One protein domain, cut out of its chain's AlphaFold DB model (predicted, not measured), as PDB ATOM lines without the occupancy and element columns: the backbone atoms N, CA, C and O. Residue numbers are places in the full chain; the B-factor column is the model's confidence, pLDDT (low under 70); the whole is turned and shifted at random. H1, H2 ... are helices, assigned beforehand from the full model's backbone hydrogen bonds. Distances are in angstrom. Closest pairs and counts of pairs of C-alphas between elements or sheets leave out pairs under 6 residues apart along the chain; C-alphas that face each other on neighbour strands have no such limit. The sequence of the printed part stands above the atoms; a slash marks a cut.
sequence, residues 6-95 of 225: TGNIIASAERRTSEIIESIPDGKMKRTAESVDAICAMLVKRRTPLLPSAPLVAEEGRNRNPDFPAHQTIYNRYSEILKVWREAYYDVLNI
ATOM      1  N   THR A   6      -1.675 -30.747 -16.375       81.25
ATOM      2  CA  THR A   6      -0.461 -30.539 -17.188       81.25
ATOM      3  C   THR A   6      -0.782 -30.214 -18.645       81.25
ATOM      4  O   THR A   6      -0.232 -29.281 -19.217       81.25
ATOM      5  N   GLY A   7      -1.693 -30.979 -19.251       83.12
ATOM      6  CA  GLY A   7      -2.108 -30.800 -20.640       83.12
ATOM      7  C   GLY A   7      -2.814 -29.466 -20.864       83.12
ATOM      8  O   GLY A   7      -2.578 -28.830 -21.885       83.12
ATOM      9  N   ASN A   8      -3.606 -28.998 -19.894       83.19
ATOM     10  CA  ASN A   8      -4.244 -27.680 -19.965       83.19
ATOM     11  C   ASN A   8      -3.226 -26.535 -19.887       83.19
ATOM     12  O   ASN A   8      -3.348 -25.570 -20.637       83.19
ATOM     13  N   ILE A   9      -2.219 -26.651 -19.014       85.81
ATOM     14  CA  ILE A   9      -1.132 -25.665 -18.898       85.81
ATOM     15  C   ILE A   9      -0.361 -25.580 -20.219       85.81
ATOM     16  O   ILE A   9      -0.190 -24.494 -20.770       85.81
ATOM     17  N   ILE A  10       0.031 -26.732 -20.770       90.12
ATOM     18  CA  ILE A  10       0.754 -26.812 -22.044       90.12
ATOM     19  C   ILE A  10      -0.089 -26.237 -23.189       90.12
ATOM     20  O   ILE A  10       0.397 -25.381 -23.918       90.12
ATOM     21  N   ALA A  11      -1.360 -26.628 -23.313       88.69
ATOM     22  CA  ALA A  11      -2.243 -26.118 -24.365       88.69
ATOM     23  C   ALA A  11      -2.488 -24.602 -24.245       88.69
ATOM     24  O   ALA A  11      -2.653 -23.905 -25.246       88.69
ATOM     25  N   SER A  12      -2.515 -24.068 -23.018       90.31
ATOM     26  CA  SER A  12      -2.607 -22.624 -22.795       90.31
ATOM     27  C   SER A  12      -1.328 -21.896 -23.209       90.31
ATOM     28  O   SER A  12      -1.417 -20.795 -23.750       90.31
ATOM     29  N   ALA A  13      -0.159 -22.487 -22.955       92.06
ATOM     30  CA  ALA A  13       1.123 -21.938 -23.387       92.06
ATOM     31  C   ALA A  13       1.222 -21.914 -24.919       92.06
ATOM     32  O   ALA A  13       1.512 -20.863 -25.480       92.06
ATOM     33  N   GLU A  14       0.866 -23.018 -25.583       94.06
ATOM     34  CA  GLU A  14       0.846 -23.137 -27.050       94.06
ATOM     35  C   GLU A  14      -0.070 -22.106 -27.710       94.06
ATOM     36  O   GLU A  14       0.295 -21.504 -28.718       94.06
ATOM     37  N   ARG A  15      -1.255 -21.855 -27.139       92.62
ATOM     38  CA  ARG A  15      -2.162 -20.822 -27.658       92.62
ATOM     39  C   ARG A  15      -1.534 -19.431 -27.570       92.62
ATOM     40  O   ARG A  15      -1.501 -18.715 -28.562       92.62
ATOM     41  N   ARG A  16      -0.992 -19.077 -26.398       92.75
ATOM     42  CA  ARG A  16      -0.356 -17.769 -26.164       92.75
ATOM     43  C   ARG A  16       0.858 -17.556 -27.066       92.75
ATOM     44  O   ARG A  16       1.047 -16.458 -27.576       92.75
ATOM     45  N   THR A  17       1.691 -18.576 -27.271       93.31
ATOM     46  CA  THR A  17       2.840 -18.445 -28.176       93.31
ATOM     47  C   THR A  17       2.428 -18.413 -29.640       93.31
ATOM     48  O   THR A  17       3.036 -17.661 -30.398       93.31
ATOM     49  N   SER A  18       1.362 -19.117 -30.031       92.94
ATOM     50  CA  SER A  18       0.796 -19.022 -31.384       92.94
ATOM     51  C   SER A  18       0.324 -17.602 -31.695       92.94
ATOM     52  O   SER A  18       0.700 -17.059 -32.726       92.94
ATOM     53  N   GLU A  19      -0.390 -16.950 -30.771       94.06
ATOM     54  CA  GLU A  19      -0.811 -15.544 -30.909       94.06
ATOM     55  C   GLU A  19       0.395 -14.596 -31.081       94.06
ATOM     56  O   GLU A  19       0.386 -13.702 -31.930       94.06
ATOM     57  N   ILE A  20       1.476 -14.819 -30.319       92.62
ATOM     58  CA  ILE A  20       2.726 -14.055 -30.463       92.62
ATOM     59  C   ILE A  20       3.343 -14.291 -31.847       92.62
ATOM     60  O   ILE A  20       3.737 -13.333 -32.510       92.62
ATOM     61  N   ILE A  21       3.426 -15.541 -32.304       93.50
ATOM     62  CA  ILE A  21       4.018 -15.902 -33.600       93.50
ATOM     63  C   ILE A  21       3.189 -15.350 -34.765       93.50
ATOM     64  O   ILE A  21       3.761 -14.875 -35.746       93.50
ATOM     65  N   GLU A  22       1.862 -15.365 -34.665       93.00
ATOM     66  CA  GLU A  22       0.949 -14.810 -35.672       93.00
ATOM     67  C   GLU A  22       1.109 -13.295 -35.836       93.00
ATOM     68  O   GLU A  22       0.943 -12.784 -36.943       93.00
ATOM     69  N   SER A  23       1.506 -12.584 -34.776       92.12
ATOM     70  CA  SER A  23       1.804 -11.146 -34.840       92.12
ATOM     71  C   SER A  23       3.111 -10.810 -35.576       92.12
ATOM     72  O   SER A  23       3.339  -9.654 -35.944       92.12
ATOM     73  N   ILE A  24       3.981 -11.800 -35.811       90.75
ATOM     74  CA  ILE A  24       5.256 -11.613 -36.508       90.75
ATOM     75  C   ILE A  24       5.015 -11.680 -38.026       90.75
ATOM     76  O   ILE A  24       4.425 -12.650 -38.505       90.75
ATOM     77  N   PRO A  25       5.525 -10.712 -38.815       90.19
ATOM     78  CA  PRO A  25       5.443 -10.765 -40.271       90.19
ATOM     79  C   PRO A  25       6.039 -12.052 -40.850       90.19
ATOM     80  O   PRO A  25       7.093 -12.524 -40.404       90.19
ATOM     81  N   ASP A  26       5.393 -12.593 -41.885       88.56
ATOM     82  CA  ASP A  26       5.858 -13.806 -42.553       88.56
ATOM     83  C   ASP A  26       7.282 -13.630 -43.098       88.56
ATOM     84  O   ASP A  26       7.614 -12.663 -43.785       88.56
ATOM     85  N   GLY A  27       8.153 -14.587 -42.776       90.38
ATOM     86  CA  GLY A  27       9.553 -14.549 -43.179       90.38
ATOM     87  C   GLY A  27      10.466 -15.350 -42.259       90.38
ATOM     88  O   GLY A  27      10.031 -16.200 -41.479       90.38
ATOM     89  N   LYS A  28      11.772 -15.071 -42.342       88.50
ATOM     90  CA  LYS A  28      12.803 -15.770 -41.552       88.50
ATOM     91  C   LYS A  28      12.581 -15.628 -40.042       88.50
ATOM     92  O   LYS A  28      12.827 -16.575 -39.298       88.50
ATOM     93  N   MET A  29      12.117 -14.458 -39.600       88.88
ATOM     94  CA  MET A  29      11.880 -14.168 -38.186       88.88
ATOM     95  C   MET A  29      10.768 -15.046 -37.606       88.88
ATOM     96  O   MET A  29      10.988 -15.673 -36.575       88.88
ATOM     97  N   LYS A  30       9.633 -15.174 -38.303       93.12
ATOM     98  CA  LYS A  30       8.524 -16.041 -37.888       93.12
ATOM     99  C   LYS A  30       8.937 -17.513 -37.804       93.12
ATOM    100  O   LYS A  30       8.759 -18.132 -36.766       93.12
ATOM    101  N   ARG A  31       9.640 -18.031 -38.821       92.31
ATOM    102  CA  ARG A  31      10.179 -19.412 -38.799       92.31
ATOM    103  C   ARG A  31      11.150 -19.657 -37.643       92.31
ATOM    104  O   ARG A  31      11.204 -20.745 -37.074       92.31
ATOM    105  N   THR A  32      11.948 -18.645 -37.302       93.06
ATOM    106  CA  THR A  32      12.871 -18.729 -36.164       93.06
ATOM    107  C   THR A  32      12.104 -18.701 -34.842       93.06
ATOM    108  O   THR A  32      12.441 -19.465 -33.946       93.06
ATOM    109  N   ALA A  33      11.056 -17.882 -34.730       94.38
ATOM    110  CA  ALA A  33      10.166 -17.852 -33.571       94.38
ATOM    111  C   ALA A  33       9.460 -19.202 -33.359       94.38
ATOM    112  O   ALA A  33       9.501 -19.728 -32.252       94.38
ATOM    113  N   GLU A  34       8.927 -19.813 -34.422       95.56
ATOM    114  CA  GLU A  34       8.359 -21.174 -34.407       95.56
ATOM    115  C   GLU A  34       9.395 -22.217 -33.966       95.56
ATOM    116  O   GLU A  34       9.109 -23.103 -33.165       95.56
ATOM    117  N   SER A  35      10.635 -22.091 -34.446       94.88
ATOM    118  CA  SER A  35      11.725 -22.993 -34.055       94.88
ATOM    119  C   SER A  35      12.092 -22.837 -32.574       94.88
ATOM    120  O   SER A  35      12.330 -23.831 -31.892       94.88
ATOM    121  N   VAL A  36      12.118 -21.603 -32.055       95.75
ATOM    122  CA  VAL A  36      12.349 -21.309 -30.629       95.75
ATOM    123  C   VAL A  36      11.213 -21.852 -29.769       95.75
ATOM    124  O   VAL A  36      11.481 -22.520 -28.768       95.75
ATOM    125  N   ASP A  37       9.966 -21.620 -30.173       96.94
ATOM    126  CA  ASP A  37       8.770 -22.148 -29.518       96.94
ATOM    127  C   ASP A  37       8.805 -23.679 -29.432       96.94
ATOM    128  O   ASP A  37       8.673 -24.240 -28.345       96.94
ATOM    129  N   ALA A  38       9.129 -24.358 -30.537       96.44
ATOM    130  CA  ALA A  38       9.226 -25.812 -30.583       96.44
ATOM    131  C   ALA A  38      10.276 -26.381 -29.610       96.44
ATOM    132  O   ALA A  38      10.041 -27.419 -28.982       96.44
ATOM    133  N   ILE A  39      11.431 -25.719 -29.454       96.81
ATOM    134  CA  ILE A  39      12.446 -26.129 -28.469       96.81
ATOM    135  C   ILE A  39      11.938 -25.901 -27.044       96.81
ATOM    136  O   ILE A  39      12.064 -26.800 -26.212       96.81
ATOM    137  N   CYS A  40      11.324 -24.751 -26.760       96.12
ATOM    138  CA  CYS A  40      10.777 -24.456 -25.435       96.12
ATOM    139  C   CYS A  40       9.679 -25.454 -25.041       96.12
ATOM    140  O   CYS A  40       9.740 -26.048 -23.963       96.12
ATOM    141  N   ALA A  41       8.738 -25.720 -25.949       96.06
ATOM    142  CA  ALA A  41       7.691 -26.718 -25.774       96.06
ATOM    143  C   ALA A  41       8.280 -28.102 -25.492       96.06
ATOM    144  O   ALA A  41       7.833 -28.808 -24.589       96.06
ATOM    145  N   MET A  42       9.313 -28.488 -26.244       95.31
ATOM    146  CA  MET A  42       9.992 -29.768 -26.072       95.31
ATOM    147  C   MET A  42      10.639 -29.901 -24.692       95.31
ATOM    148  O   MET A  42      10.530 -30.974 -24.109       95.31
ATOM    149  N   LEU A  43      11.256 -28.843 -24.156       94.69
ATOM    150  CA  LEU A  43      11.866 -28.838 -22.819       94.69
ATOM    151  C   LEU A  43      10.832 -29.006 -21.699       94.69
ATOM    152  O   LEU A  43      11.070 -29.760 -20.754       94.69
ATOM    153  N   VAL A  44       9.675 -28.351 -21.819       93.38
ATOM    154  CA  VAL A  44       8.613 -28.397 -20.800       93.38
ATOM    155  C   VAL A  44       7.808 -29.699 -20.867       93.38
ATOM    156  O   VAL A  44       7.417 -30.230 -19.832       93.38
ATOM    157  N   LYS A  45       7.614 -30.269 -22.064       92.69
ATOM    158  CA  LYS A  45       6.893 -31.542 -22.281       92.69
ATOM    159  C   LYS A  45       7.683 -32.794 -21.872       92.69
ATOM    160  O   LYS A  45       7.147 -33.899 -21.957       92.69
ATOM    161  N   ARG A  46       8.956 -32.666 -21.476       90.06
ATOM    162  CA  ARG A  46       9.769 -33.806 -21.017       90.06
ATOM    163  C   ARG A  46       9.145 -34.445 -19.773       90.06
ATOM    164  O   ARG A  46       8.479 -33.785 -18.986       90.06
ATOM    165  N   ARG A  47       9.446 -35.734 -19.553       84.81
ATOM    166  CA  ARG A  47       9.071 -36.451 -18.318       84.81
ATOM    167  C   ARG A  47       9.555 -35.716 -17.062       84.81
ATOM    168  O   ARG A  47       8.832 -35.664 -16.077       84.81
ATOM    169  N   THR A  48      10.761 -35.154 -17.133       85.75
ATOM    170  CA  THR A  48      11.284 -34.190 -16.165       85.75
ATOM    171  C   THR A  48      11.383 -32.849 -16.885       85.75
ATOM    172  O   THR A  48      12.296 -32.690 -17.703       85.75
ATOM    173  N   PRO A  49      10.438 -31.920 -16.656       90.94
ATOM    174  CA  PRO A  49      10.454 -30.614 -17.298       90.94
ATOM    175  C   PRO A  49      11.777 -29.896 -17.034       90.94
ATOM    176  O   PRO A  49      12.317 -29.959 -15.927       90.94
ATOM    177  N   LEU A  50      12.287 -29.191 -18.039       92.06
ATOM    178  CA  LEU A  50      13.459 -28.329 -17.908       92.06
ATOM    179  C   LEU A  50      13.059 -26.873 -18.110       92.06
ATOM    180  O   LEU A  50      12.257 -26.567 -18.991       92.06
ATOM    181  N   LEU A  51      13.646 -25.980 -17.310       93.75
ATOM    182  CA  LEU A  51      13.409 -24.545 -17.417       93.75
ATOM    183  C   LEU A  51      13.932 -24.043 -18.776       93.75
ATOM    184  O   LEU A  51      15.138 -24.128 -19.023       93.75
ATOM    185  N   PRO A  52      13.077 -23.478 -19.646       93.25
ATOM    186  CA  PRO A  52      13.505 -22.963 -20.940       93.25
ATOM    187  C   PRO A  52      14.238 -21.628 -20.756       93.25
ATOM    188  O   PRO A  52      13.641 -20.551 -20.763       93.25
ATOM    189  N   SER A  53      15.552 -21.696 -20.547       93.44
ATOM    190  CA  SER A  53      16.446 -20.535 -20.494       93.44
ATOM    191  C   SER A  53      17.046 -20.250 -21.873       93.44
ATOM    192  O   SER A  53      17.232 -21.160 -22.678       93.44
ATOM    193  N   ALA A  54      17.385 -18.989 -22.164       92.19
ATOM    194  CA  ALA A  54      17.968 -18.628 -23.459       92.19
ATOM    195  C   ALA A  54      19.260 -19.414 -23.802       92.19
ATOM    196  O   ALA A  54      19.380 -19.840 -24.952       92.19
ATOM    197  N   PRO A  55      20.198 -19.667 -22.859       93.12
ATOM    198  CA  PRO A  55      21.360 -20.520 -23.123       93.12
ATOM    199  C   PRO A  55      20.975 -21.956 -23.480       93.12
ATOM    200  O   PRO A  55      21.437 -22.464 -24.501       93.12
ATOM    201  N   LEU A  56      20.081 -22.573 -22.698       93.75
ATOM    202  CA  LEU A  56      19.664 -23.960 -22.903       93.75
ATOM    203  C   LEU A  56      18.899 -24.129 -24.219       93.75
ATOM    204  O   LEU A  56      19.158 -25.056 -24.978       93.75
ATOM    205  N   VAL A  57      17.990 -23.205 -24.527       95.25
ATOM    206  CA  VAL A  57      17.228 -23.210 -25.784       95.25
ATOM    207  C   VAL A  57      18.158 -23.012 -26.984       95.25
ATOM    208  O   VAL A  57      17.986 -23.681 -27.999       95.25
ATOM    209  N   ALA A  58      19.169 -22.146 -26.877       94.69
ATOM    210  CA  ALA A  58      20.159 -21.959 -27.939       94.69
ATOM    211  C   ALA A  58      21.069 -23.180 -28.133       94.69
ATOM    212  O   ALA A  58      21.512 -23.438 -29.249       94.69
ATOM    213  N   GLU A  59      21.412 -23.892 -27.063       94.81
ATOM    214  CA  GLU A  59      22.200 -25.127 -27.117       94.81
ATOM    215  C   GLU A  59      21.397 -26.271 -27.748       94.81
ATOM    216  O   GLU A  59      21.797 -26.827 -28.769       94.81
ATOM    217  N   GLU A  60      20.209 -26.550 -27.213       94.31
ATOM    218  CA  GLU A  60      19.305 -27.598 -27.703       94.31
ATOM    219  C   GLU A  60      18.828 -27.329 -29.136       94.31
ATOM    220  O   GLU A  60      18.689 -28.250 -29.943       94.31
ATOM    221  N   GLY A  61      18.625 -26.057 -29.483       92.75
ATOM    222  CA  GLY A  61      18.329 -25.637 -30.845       92.75
ATOM    223  C   GLY A  61      19.505 -25.846 -31.800       92.75
ATOM    224  O   GLY A  61      19.300 -26.391 -32.885       92.75
ATOM    225  N   ARG A  62      20.739 -25.502 -31.392       93.56
ATOM    226  CA  ARG A  62      21.953 -25.718 -32.206       93.56
ATOM    227  C   ARG A  62      22.245 -27.191 -32.467       93.56
ATOM    228  O   ARG A  62      22.669 -27.534 -33.566       93.56
ATOM    229  N   ASN A  63      21.942 -28.062 -31.505       91.88
ATOM    230  CA  ASN A  63      22.065 -29.512 -31.676       91.88
ATOM    231  C   ASN A  63      21.156 -30.062 -32.790       91.88
ATOM    232  O   ASN A  63      21.434 -31.125 -33.338       91.88
ATOM    233  N   ARG A  64      20.070 -29.355 -33.132       90.56
ATOM    234  CA  ARG A  64      19.130 -29.743 -34.200       90.56
ATOM    235  C   ARG A  64      19.331 -28.964 -35.492       90.56
ATOM    236  O   ARG A  64      19.102 -29.504 -36.569       90.56
ATOM    237  N   ASN A  65      19.711 -27.698 -35.383       89.62
ATOM    238  CA  ASN A  65      19.943 -26.807 -36.503       89.62
ATOM    239  C   ASN A  65      21.198 -25.964 -36.226       89.62
ATOM    240  O   ASN A  65      21.145 -25.093 -35.361       89.62
ATOM    241  N   PRO A  66      22.305 -26.151 -36.964       90.62
ATOM    242  CA  PRO A  66      23.520 -25.361 -36.771       90.62
ATOM    243  C   PRO A  66      23.305 -23.840 -36.857       90.62
ATOM    244  O   PRO A  66      23.979 -23.090 -36.154       90.62
ATOM    245  N   ASP A  67      22.321 -23.389 -37.644       90.69
ATOM    246  CA  ASP A  67      21.984 -21.972 -37.845       90.69
ATOM    247  C   ASP A  67      20.988 -21.419 -36.807       90.69
ATOM    248  O   ASP A  67      20.391 -20.351 -36.994       90.69
ATOM    249  N   PHE A  68      20.750 -22.145 -35.712       94.12
ATOM    250  CA  PHE A  68      19.838 -21.710 -34.659       94.12
ATOM    251  C   PHE A  68      20.342 -20.417 -33.982       94.12
ATOM    252  O   PHE A  68      21.550 -20.245 -33.794       94.12
ATOM    253  N   PRO A  69      19.449 -19.487 -33.591       92.38
ATOM    254  CA  PRO A  69      19.852 -18.225 -32.980       92.38
ATOM    255  C   PRO A  69      20.713 -18.415 -31.725       92.38
ATOM    256  O   PRO A  69      20.430 -19.243 -30.859       92.38
ATOM    257  N   ALA A  70      21.737 -17.570 -31.595       93.56
ATOM    258  CA  ALA A  70      22.538 -17.474 -30.382       93.56
ATOM    259  C   ALA A  70      21.688 -17.025 -29.181       93.56
ATOM    260  O   ALA A  70      20.708 -16.294 -29.341       93.56
ATOM    261  N   HIS A  71      22.107 -17.396 -27.968       92.06
ATOM    262  CA  HIS A  71      21.369 -17.112 -26.731       92.06
ATOM    263  C   HIS A  71      21.007 -15.623 -26.571       92.06
ATOM    264  O   HIS A  71      19.891 -15.308 -26.168       92.06
ATOM    265  N   GLN A  72      21.900 -14.704 -26.956       91.88
ATOM    266  CA  GLN A  72      21.655 -13.262 -26.881       91.88
ATOM    267  C   GLN A  72      20.550 -12.811 -27.848       91.88
ATOM    268  O   GLN A  72      19.708 -11.990 -27.494       91.88
ATOM    269  N   THR A  73      20.488 -13.397 -29.046       91.69
ATOM    270  CA  THR A  73      19.401 -13.153 -30.004       91.69
ATOM    271  C   THR A  73      18.070 -13.661 -29.464       91.69
ATOM    272  O   THR A  73      17.062 -12.972 -29.605       91.69
ATOM    273  N   ILE A  74      18.059 -14.830 -28.816       91.44
ATOM    274  CA  ILE A  74      16.847 -15.376 -28.192       91.44
ATOM    275  C   ILE A  74      16.368 -14.471 -27.061       91.44
ATOM    276  O   ILE A  74      15.193 -14.118 -27.026       91.44
ATOM    277  N   TYR A  75      17.281 -14.037 -26.193       89.06
ATOM    278  CA  TYR A  75      16.962 -13.124 -25.102       89.06
ATOM    279  C   TYR A  75      16.404 -11.788 -25.607       89.06
ATOM    280  O   TYR A  75      15.412 -11.308 -25.080       89.06
ATOM    281  N   ASN A  76      16.994 -11.212 -26.656       88.38
ATOM    282  CA  ASN A  76      16.609  -9.883 -27.133       88.38
ATOM    283  C   ASN A  76      15.354  -9.879 -28.018       88.38
ATOM    284  O   ASN A  76      14.627  -8.892 -28.028       88.38
ATOM    285  N   ARG A  77      15.132 -10.927 -28.823       89.94
ATOM    286  CA  ARG A  77      14.086 -10.927 -29.869       89.94
ATOM    287  C   ARG A  77      12.942 -11.898 -29.621       89.94
ATOM    288  O   ARG A  77      11.877 -11.713 -30.196       89.94
ATOM    289  N   TYR A  78      13.157 -12.924 -28.803       93.62
ATOM    290  CA  TYR A  78      12.182 -13.990 -28.551       93.62
ATOM    291  C   TYR A  78      11.907 -14.157 -27.043       93.62
ATOM    292  O   TYR A  78      11.499 -15.227 -26.589       93.62
ATOM    293  N   SER A  79      12.117 -13.092 -26.256       91.94
ATOM    294  CA  SER A  79      11.907 -13.052 -24.798       91.94
ATOM    295  C   SER A  79      10.484 -13.410 -24.385       91.94
ATOM    296  O   SER A  79      10.304 -14.107 -23.387       91.94
ATOM    297  N   GLU A  80       9.484 -12.957 -25.141       92.44
ATOM    298  CA  GLU A  80       8.073 -13.199 -24.828       92.44
ATOM    299  C   GLU A  80       7.714 -14.682 -24.964       92.44
ATOM    300  O   GLU A  80       7.072 -15.244 -24.079       92.44
ATOM    301  N   ILE A  81       8.233 -15.360 -25.994       94.25
ATOM    302  CA  ILE A  81       8.073 -16.813 -26.161       94.25
ATOM    303  C   ILE A  81       8.725 -17.550 -24.982       94.25
ATOM    304  O   ILE A  81       8.102 -18.410 -24.358       94.25
ATOM    305  N   LEU A  82       9.954 -17.165 -24.607       93.25
ATOM    306  CA  LEU A  82      10.628 -17.721 -23.428       93.25
ATOM    307  C   LEU A  82       9.845 -17.475 -22.135       93.25
ATOM    308  O   LEU A  82       9.851 -18.314 -21.239       93.25
ATOM    309  N   LYS A  83       9.216 -16.309 -21.983       92.75
ATOM    310  CA  LYS A  83       8.440 -15.962 -20.791       92.75
ATOM    311  C   LYS A  83       7.223 -16.874 -20.645       92.75
ATOM    312  O   LYS A  83       7.064 -17.466 -19.581       92.75
ATOM    313  N   VAL A  84       6.446 -17.059 -21.714       94.81
ATOM    314  CA  VAL A  84       5.266 -17.941 -21.708       94.81
ATOM    315  C   VAL A  84       5.643 -19.370 -21.311       94.81
ATOM    316  O   VAL A  84       5.008 -19.961 -20.440       94.81
ATOM    317  N   TRP A  85       6.715 -19.920 -21.884       95.75
ATOM    318  CA  TRP A  85       7.134 -21.284 -21.557       95.75
ATOM    319  C   TRP A  85       7.782 -21.426 -20.177       95.75
ATOM    320  O   TRP A  85       7.671 -22.488 -19.566       95.75
ATOM    321  N   ARG A  86       8.427 -20.379 -19.647       95.06
ATOM    322  CA  ARG A  86       8.904 -20.374 -18.253       95.06
ATOM    323  C   ARG A  86       7.744 -20.372 -17.260       95.06
ATOM    324  O   ARG A  86       7.801 -21.118 -16.291       95.06
ATOM    325  N   GLU A  87       6.698 -19.586 -17.512       91.06
ATOM    326  CA  GLU A  87       5.464 -19.614 -16.712       91.06
ATOM    327  C   GLU A  87       4.858 -21.026 -16.723       91.06
ATOM    328  O   GLU A  87       4.655 -21.617 -15.665       91.06
ATOM    329  N   ALA A  88       4.715 -21.623 -17.911       91.06
ATOM    330  CA  ALA A  88       4.214 -22.988 -18.056       91.06
ATOM    331  C   ALA A  88       5.079 -24.027 -17.322       91.06
ATOM    332  O   ALA A  88       4.544 -24.947 -16.711       91.06
ATOM    333  N   TYR A  89       6.407 -23.888 -17.351       93.44
ATOM    334  CA  TYR A  89       7.318 -24.751 -16.596       93.44
ATOM    335  C   TYR A  89       7.039 -24.699 -15.090       93.44
ATOM    336  O   TYR A  89       6.897 -25.750 -14.462       93.44
ATOM    337  N   TYR A  90       6.927 -23.500 -14.512       89.75
ATOM    338  CA  TYR A  90       6.627 -23.357 -13.088       89.75
ATOM    339  C   TYR A  90       5.237 -23.893 -12.750       89.75
ATOM    340  O   TYR A  90       5.087 -24.590 -11.752       89.75
ATOM    341  N   ASP A  91       4.242 -23.650 -13.600       84.50
ATOM    342  CA  ASP A  91       2.892 -24.180 -13.410       84.50
ATOM    343  C   ASP A  91       2.862 -25.714 -13.468       84.50
ATOM    344  O   ASP A  91       2.151 -26.342 -12.686       84.50
ATOM    345  N   VAL A  92       3.658 -26.328 -14.355       86.25
ATOM    346  CA  VAL A  92       3.810 -27.789 -14.440       86.25
ATOM    347  C   VAL A  92       4.505 -28.349 -13.197       86.25
ATOM    348  O   VAL A  92       4.083 -29.378 -12.676       86.25
ATOM    349  N   LEU A  93       5.549 -27.694 -12.686       83.62
ATOM    350  CA  LEU A  93       6.191 -28.127 -11.440       83.62
ATOM    351  C   LEU A  93       5.287 -27.949 -10.215       83.62
ATOM    352  O   LEU A  93       5.387 -28.715  -9.263       83.62
ATOM    353  N   ASN A  94       4.377 -26.981 -10.266       78.19
ATOM    354  CA  ASN A  94       3.429 -26.673  -9.203       78.19
ATOM    355  C   ASN A  94       2.083 -27.407  -9.363       78.19
ATOM    356  O   ASN A  94       1.095 -27.001  -8.759       78.19
ATOM    357  N   ILE A  95       2.000 -28.484 -10.155       69.12
ATOM    358  CA  ILE A  95       0.739 -29.228 -10.367       69.12
ATOM    359  C   ILE A  95       0.157 -29.782  -9.061       69.12
ATOM    360  O   ILE A  95      -1.070 -29.793  -8.913       69.12
TER     361      ILE A  95
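Overview. This is residues 6 to 95 of the 225 residues of an uncharacterized protein of Hyphomicrobiales bacterium (UniProt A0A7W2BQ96). Three long helices, H1, H2 and H5, lie side by side as a bundle, their centres making a triangle, and two short helices, H3 and H4, form a small cap on the side away from H1. H1 and H2 make a helical hairpin, H3 crosses H2, and H4 leads from H3 back to H5, which runs the same way as H2. The printed part has 90 residues with five named helices in the order H1 to H5 and no named strand; the class is all helix. The whole is compact, with a radius of gyration of the C-alphas of 12.2 A and spans of 36 by 26 by 19 A.

Arrangement. H1, residues 6 to 22, and H2, residues 28 to 44, touch as a hairpin, at a shallow tilt of 10 degrees, opposite ways; their closest C-alphas, those of Ile 21 and Lys 30, are 6.2 A apart. H2 is the hub, touching three other helices. H3, residues 54 to 62, touches residues 35 to 40 of H2 alone, about perpendicular at 76 degrees; the closest C-alphas, of Ile 39 and Val 57, are 6.2 A apart. H4, residues 71 to 77, touches H3, with the C-alphas of Ala 54 and His 71 closest at 5.0 A; at 72 degrees the two are only just about perpendicular. H2 and H4 are close but not clearly touching. H5, residues 79 to 93, touches H1 at a shallow tilt of 5 degrees, opposite ways, closest at the C-alphas of Thr 6 and Val 92, 5.8 A apart. H5 also touches H2 at a shallow tilt of 14 degrees, the same way, closest at the C-alphas of Val 44 and Tyr 89, 5.7 A apart. H4 and H5 meet only through their link. H1 is apart from H3 and from H4. In H1, H2, H3, H4 and H5 every O i to N i+4 pair is within hydrogen-bond range.

Along the chain. H1 begins at C-alpha 6, (-0.461, -30.539, -17.188), and is 24.3 A long from first to last C-alpha. H2 is 24.7 A long and begins at C-alpha 28, (12.803, -15.770, -41.552). H3 measures 11.9 A and H4 10.1 A. H5 is 20.9 A long and ends at C-alpha 93, (6.191, -28.127, -11.440).

Size, cuts and confidence. The two C-alphas farthest apart, those of Gly 27 and Ile 95, are 37.0 A apart, while the first and last printed C-alphas, of Thr 6 and Ile 95, are 7.0 A apart. The printed part has no cut. The links H1 to H2 and H4 to H5 are tight, those from H2 to H3 and H3 to H4 are short, and no link is long. The mean pLDDT of the printed part is 91.4, and one residue, Ile 95, is under 70.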